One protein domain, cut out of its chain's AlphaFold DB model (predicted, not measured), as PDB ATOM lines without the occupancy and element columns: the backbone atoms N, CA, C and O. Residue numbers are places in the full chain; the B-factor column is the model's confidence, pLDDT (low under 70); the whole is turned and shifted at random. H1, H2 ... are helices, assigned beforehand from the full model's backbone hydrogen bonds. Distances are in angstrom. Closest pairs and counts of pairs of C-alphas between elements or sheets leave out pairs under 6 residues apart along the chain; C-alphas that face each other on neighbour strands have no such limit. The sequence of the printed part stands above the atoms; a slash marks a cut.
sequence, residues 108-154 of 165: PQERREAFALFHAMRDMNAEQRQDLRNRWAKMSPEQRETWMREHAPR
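This is residues 108 to 154 of the 165 residues of an uncharacterized protein of Lysobacter tolerans (UniProt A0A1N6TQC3). Three helices make a small triangular frame: H1 and H2 form a narrow V joined by residues 122 to 125, and H3 closes its open side, folding back from the end of H2 to pack on H1. The contacts between the helices are few, and only H1 and H3 touch. The printed part has 47 residues, with three named helices in the order H1, H2, H3 and no named strand, and its class is all helix. The whole is compact, with a radius of gyration of the C-alphas of 10.2 A, and its C-alphas span 26 by 23 by 17 A.

The longest helix is H1, residues 108 to 121, which starts with C-alpha 108 at (99.970, -41.041, 40.359) and measures 20.1 A from first to last C-alpha. H2, residues 126 to 138, measures 18.9 A, with C-alpha 126 at (122.087, -56.894, 43.278). H3, residues 141 to 151, measures 15.1 A and ends with C-alpha 151 at (107.187, -51.297, 53.182).

H1 and H3 touch, the closest C-alphas being those of Ala 116 and Met 148, 6.3 A apart. They run the same way at a steep tilt of 47 degrees. H1 and H2 are close but not clearly touching; their closest C-alphas, of Met 121 and Arg 129, are 5.9 A apart. These two run opposite ways at a shallow tilt of 32 degrees. H2 and H3 are also close but not clearly touching, with the C-alphas of Trp 136 and Arg 144 closest at 7.2 A. They run opposite ways at a steep tilt of 38 degrees. In H1 and H3 every O i to N i+4 pair is within hydrogen-bond range; in H2, 8 of 9 are.

The two C-alphas farthest apart are those of Pro 108 and Glu 127, at 28.5 A. The printed part has no cut, and the links H1 to H2 and H2 to H3 are both tight. The mean pLDDT of the printed part is 92.3, and residue 154 is under 70.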
ATOM      1  N   PRO A 108      99.745 -41.148  38.917       86.56
ATOM      2  CA  PRO A 108      99.970 -41.041  40.359       86.56
ATOM      3  C   PRO A 108     100.288 -42.384  41.033       86.56
ATOM      4  O   PRO A 108     101.200 -42.437  41.853       86.56
ATOM      5  N   GLN A 109      99.591 -43.459  40.649       87.88
ATOM      6  CA  GLN A 109      99.834 -44.806  41.171       87.88
ATOM      7  C   GLN A 109     101.222 -45.336  40.794       87.88
ATOM      8  O   GLN A 109     101.974 -45.740  41.675       87.88
ATOM      9  N   GLU A 110     101.603 -45.248  39.520       90.69
ATOM     10  CA  GLU A 110     102.919 -45.687  39.033       90.69
ATOM     11  C   GLU A 110     104.057 -44.948  39.749       90.69
ATOM     12  O   GLU A 110     105.049 -45.556  40.145       90.69
ATOM     13  N   ARG A 111     103.892 -43.643  40.010       89.69
ATOM     14  CA  ARG A 111     104.863 -42.865  40.798       89.69
ATOM     15  C   ARG A 111     104.970 -43.346  42.242       89.69
ATOM     16  O   ARG A 111     106.071 -43.339  42.788       89.69
ATOM     17  N   ARG A 112     103.852 -43.729  42.875       88.81
ATOM     18  CA  ARG A 112     103.859 -44.291  44.238       88.81
ATOM     19  C   ARG A 112     104.601 -45.623  44.273       88.81
ATOM     20  O   ARG A 112     105.463 -45.797  45.129       88.81
ATOM     21  N   GLU A 113     104.316 -46.499  43.316       91.50
ATOM     22  CA  GLU A 113     104.978 -47.798  43.168       91.50
ATOM     23  C   GLU A 113     106.485 -47.641  42.940       91.50
ATOM     24  O   GLU A 113     107.288 -48.212  43.677       91.50
ATOM     25  N   ALA A 114     106.882 -46.794  41.986       90.94
ATOM     26  CA  ALA A 114     108.286 -46.518  41.697       90.94
ATOM     27  C   ALA A 114     109.031 -45.966  42.922       90.94
ATOM     28  O   ALA A 114     110.156 -46.376  43.206       90.94
ATOM     29  N   PHE A 115     108.397 -45.062  43.673       89.50
ATOM     30  CA  PHE A 115     108.962 -44.499  44.895       89.50
ATOM     31  C   PHE A 115     109.140 -45.557  45.992       89.50
ATOM     32  O   PHE A 115     110.208 -45.630  46.599       89.50
ATOM     33  N   ALA A 116     108.130 -46.397  46.228       91.81
ATOM     34  CA  ALA A 116     108.200 -47.462  47.224       91.81
ATOM     35  C   ALA A 116     109.301 -48.483  46.890       91.81
ATOM     36  O   ALA A 116     110.127 -48.803  47.744       91.81
ATOM     37  N   LEU A 117     109.367 -48.924  45.629       93.25
ATOM     38  CA  LEU A 117     110.409 -49.834  45.150       93.25
ATOM     39  C   LEU A 117     111.804 -49.223  45.268       93.25
ATOM     40  O   LEU A 117     112.717 -49.884  45.756       93.25
ATOM     41  N   PHE A 118     111.976 -47.964  44.857       91.50
ATOM     42  CA  PHE A 118     113.256 -47.266  44.968       91.50
ATOM     43  C   PHE A 118     113.757 -47.238  46.415       91.50
ATOM     44  O   PHE A 118     114.916 -47.565  46.672       91.50
ATOM     45  N   HIS A 119     112.880 -46.893  47.358       90.44
ATOM     46  CA  HIS A 119     113.241 -46.835  48.769       90.44
ATOM     47  C   HIS A 119     113.584 -48.205  49.350       90.44
ATOM     48  O   HIS A 119     114.588 -48.311  50.049       90.44
ATOM     49  N   ALA A 120     112.816 -49.247  49.024       91.50
ATOM     50  CA  ALA A 120     113.118 -50.602  49.477       91.50
ATOM     51  C   ALA A 120     114.449 -51.121  48.909       91.50
ATOM     52  O   ALA A 120     115.222 -51.753  49.618       91.50
ATOM     53  N   MET A 121     114.748 -50.823  47.641       93.69
ATOM     54  CA  MET A 121     115.959 -51.301  46.968       93.69
ATOM     55  C   MET A 121     117.241 -50.569  47.376       93.69
ATOM     56  O   MET A 121     118.324 -51.065  47.065       93.69
ATOM     57  N   ARG A 122     117.147 -49.397  48.017       90.81
ATOM     58  CA  ARG A 122     118.302 -48.532  48.309       90.81
ATOM     59  C   ARG A 122     119.378 -49.239  49.135       90.81
ATOM     60  O   ARG A 122     120.558 -49.031  48.886       90.81
ATOM     61  N   ASP A 123     118.946 -50.093  50.056       89.25
ATOM     62  CA  ASP A 123     119.811 -50.791  51.005       89.25
ATOM     63  C   ASP A 123     119.987 -52.290  50.632       89.25
ATOM     64  O   ASP A 123     120.495 -53.081  51.421       89.25
ATOM     65  N   MET A 124     119.583 -52.690  49.413       95.00
ATOM     66  CA  MET A 124     119.643 -54.072  48.905       95.00
ATOM     67  C   MET A 124     120.814 -54.313  47.936       95.00
ATOM     68  O   MET A 124     121.123 -53.493  47.059       95.00
ATOM     69  N   ASN A 125     121.404 -55.509  47.994       97.38
ATOM     70  CA  ASN A 125     122.400 -55.964  47.019       97.38
ATOM     71  C   ASN A 125     121.765 -56.300  45.644       97.38
ATOM     72  O   ASN A 125     120.555 -56.186  45.446       97.38
ATOM     73  N   ALA A 126     122.578 -56.655  44.642       96.44
ATOM     74  CA  ALA A 126     122.087 -56.894  43.278       96.44
ATOM     75  C   ALA A 126     121.105 -58.079  43.176       96.44
ATOM     76  O   ALA A 126     120.096 -57.972  42.474       96.44
ATOM     77  N   GLU A 127     121.373 -59.168  43.899       97.31
ATOM     78  CA  GLU A 127     120.548 -60.378  43.921       97.31
ATOM     79  C   GLU A 127     119.198 -60.117  44.601       97.31
ATOM     80  O   GLU A 127     118.149 -60.362  44.009       97.31
ATOM     81  N   GLN A 128     119.213 -59.491  45.780       96.50
ATOM     82  CA  GLN A 128     118.010 -59.080  46.512       96.50
ATOM     83  C   GLN A 128     117.130 -58.142  45.677       96.50
ATOM     84  O   GLN A 128     115.905 -58.277  45.648       96.50
ATOM     85  N   ARG A 129     117.747 -57.209  44.939       97.12
ATOM     86  CA  ARG A 129     117.020 -56.328  44.016       97.12
ATOM     87  C   ARG A 129     116.375 -57.104  42.867       97.12
ATOM     88  O   ARG A 129     115.275 -56.741  42.450       97.12
ATOM     89  N   GLN A 130     117.039 -58.131  42.334       96.56
ATOM     90  CA  GLN A 130     116.474 -58.959  41.268       96.56
ATOM     91  C   GLN A 130     115.322 -59.828  41.778       96.56
ATOM     92  O   GLN A 130     114.286 -59.891  41.117       96.56
ATOM     93  N   ASP A 131     115.462 -60.425  42.960       97.19
ATOM     94  CA  ASP A 131     114.382 -61.170  43.608       97.19
ATOM     95  C   ASP A 131     113.145 -60.286  43.829       97.19
ATOM     96  O   ASP A 131     112.041 -60.648  43.420       97.19
ATOM     97  N   LEU A 132     113.328 -59.075  44.373       95.81
ATOM     98  CA  LEU A 132     112.219 -58.140  44.565       95.81
ATOM     99  C   LEU A 132     111.540 -57.784  43.236       95.81
ATOM    100  O   LEU A 132     110.312 -57.783  43.172       95.81
ATOM    101  N   ARG A 133     112.302 -57.529  42.161       95.69
ATOM    102  CA  ARG A 133     111.724 -57.284  40.825       95.69
ATOM    103  C   ARG A 133     110.909 -58.478  40.325       95.69
ATOM    104  O   ARG A 133     109.807 -58.285  39.818       95.69
ATOM    105  N   ASN A 134     111.427 -59.693  40.494       96.81
ATOM    106  CA  ASN A 134     110.756 -60.921  40.070       96.81
ATOM    107  C   ASN A 134     109.456 -61.155  40.852       96.81
ATOM    108  O   ASN A 134     108.440 -61.515  40.258       96.81
ATOM    109  N   ARG A 135     109.466 -60.931  42.173       95.81
ATOM    110  CA  ARG A 135     108.263 -61.015  43.012       95.81
ATOM    111  C   ARG A 135     107.252 -59.936  42.645       95.81
ATOM    112  O   ARG A 135     106.089 -60.253  42.427       95.81
ATOM    113  N   TRP A 136     107.699 -58.691  42.494       95.44
ATOM    114  CA  TRP A 136     106.845 -57.561  42.127       95.44
ATOM    115  C   TRP A 136     106.125 -57.765  40.788       95.44
ATOM    116  O   TRP A 136     104.933 -57.478  40.668       95.44
ATOM    117  N   ALA A 137     106.827 -58.307  39.787       95.00
ATOM    118  CA  ALA A 137     106.252 -58.609  38.478       95.00
ATOM    119  C   ALA A 137     105.101 -59.629  38.549       95.00
ATOM    120  O   ALA A 137     104.200 -59.575  37.718       95.00
ATOM    121  N   LYS A 138     105.110 -60.518  39.552       96.94
ATOM    122  CA  LYS A 138     104.073 -61.538  39.784       96.94
ATOM    123  C   LYS A 138     102.936 -61.063  40.696       96.94
ATOM    124  O   LYS A 138     101.925 -61.751  40.781       96.94
ATOM    125  N   MET A 139     103.092 -59.929  41.385       96.31
ATOM    126  CA  MET A 139     102.068 -59.403  42.295       96.31
ATOM    127  C   MET A 139     100.901 -58.768  41.534       96.31
ATOM    128  O   MET A 139     101.124 -57.972  40.613       96.31
ATOM    129  N   SER A 140      99.674 -59.048  41.984       96.69
ATOM    130  CA  SER A 140      98.472 -58.316  41.569       96.69
ATOM    131  C   SER A 140      98.508 -56.859  42.067       96.69
ATOM    132  O   SER A 140      99.264 -56.542  42.995       96.69
ATOM    133  N   PRO A 141      97.695 -55.952  41.496       93.56
ATOM    134  CA  PRO A 141      97.576 -54.580  41.992       93.56
ATOM    135  C   PRO A 141      97.277 -54.491  43.500       93.56
ATOM    136  O   PRO A 141      97.904 -53.703  44.209       93.56
ATOM    137  N   GLU A 142      96.400 -55.350  44.016       94.19
ATOM    138  CA  GLU A 142      96.005 -55.393  45.432       94.19
ATOM    139  C   GLU A 142      97.162 -55.865  46.327       94.19
ATOM    140  O   GLU A 142      97.396 -55.326  47.415       94.19
ATOM    141  N   GLN A 143      97.937 -56.847  45.854       95.38
ATOM    142  CA  GLN A 143      99.134 -57.322  46.550       95.38
ATOM    143  C   GLN A 143     100.216 -56.238  46.602       95.38
ATOM    144  O   GLN A 143     100.836 -56.044  47.648       95.38
ATOM    145  N   ARG A 144     100.407 -55.482  45.512       94.94
ATOM    146  CA  ARG A 144     101.333 -54.337  45.476       94.94
ATOM    147  C   ARG A 144     100.909 -53.246  46.447       94.94
ATOM    148  O   ARG A 144     101.756 -52.689  47.141       94.94
ATOM    149  N   GLU A 145      99.616 -52.945  46.526       91.50
ATOM    150  CA  GLU A 145      99.104 -51.942  47.458       91.50
ATOM    151  C   GLU A 145      99.291 -52.361  48.920       91.50
ATOM    152  O   GLU A 145      99.720 -51.552  49.747       91.50
ATOM    153  N   THR A 146      99.038 -53.632  49.233       93.94
ATOM    154  CA  THR A 146      99.301 -54.200  50.564       93.94
ATOM    155  C   THR A 146     100.787 -54.118  50.904       93.94
ATOM    156  O   THR A 146     101.153 -53.549  51.931       93.94
ATOM    157  N   TRP A 147     101.654 -54.559  49.989       94.38
ATOM    158  CA  TRP A 147     103.102 -54.494  50.171       94.38
ATOM    159  C   TRP A 147     103.593 -53.056  50.384       94.38
ATOM    160  O   TRP A 147     104.374 -52.798  51.299       94.38
ATOM    161  N   MET A 148     103.106 -52.092  49.592       92.06
ATOM    162  CA  MET A 148     103.463 -50.679  49.746       92.06
ATOM    163  C   MET A 148     103.020 -50.113  51.094       92.06
ATOM    164  O   MET A 148     103.732 -49.294  51.667       92.06
ATOM    165  N   ARG A 149     101.869 -50.531  51.623       89.50
ATOM    166  CA  ARG A 149     101.382 -50.084  52.937       89.50
ATOM    167  C   ARG A 149     102.322 -50.491  54.072       89.50
ATOM    168  O   ARG A 149     102.465 -49.744  55.037       89.50
ATOM    169  N   GLU A 150     102.948 -51.653  53.937       89.38
ATOM    170  CA  GLU A 150     103.879 -52.220  54.915       89.38
ATOM    171  C   GLU A 150     105.313 -51.699  54.741       89.38
ATOM    172  O   GLU A 150     105.994 -51.444  55.731       89.38
ATOM    173  N   HIS A 151     105.769 -51.516  53.496       88.12
ATOM    174  CA  HIS A 151     107.187 -51.297  53.182       88.12
ATOM    175  C   HIS A 151     107.521 -49.878  52.704       88.12
ATOM    176  O   HIS A 151     108.679 -49.463  52.783       88.12
ATOM    177  N   ALA A 152     106.557 -49.115  52.174       83.62
ATOM    178  CA  ALA A 152     106.846 -47.773  51.679       83.62
ATOM    179  C   ALA A 152     107.098 -46.817  52.855       83.62
ATOM    180  O   ALA A 152     106.357 -46.836  53.844       83.62
ATOM    181  N   PRO A 153     108.097 -45.920  52.757       81.12
ATOM    182  CA  PRO A 153     108.320 -44.939  53.805       81.12
ATOM    183  C   PRO A 153     107.071 -44.072  53.957       81.12
ATOM    184  O   PRO A 153     106.513 -43.565  52.976       81.12
ATOM    185  N   ARG A 154     106.635 -43.880  55.206       69.56
ATOM    186  CA  ARG A 154     105.509 -42.995  55.504       69.56
ATOM    187  C   ARG A 154     105.875 -41.595  55.029       69.56
ATOM    188  O   ARG A 154     106.780 -40.964  55.568       69.56
TER     189      ARG A 154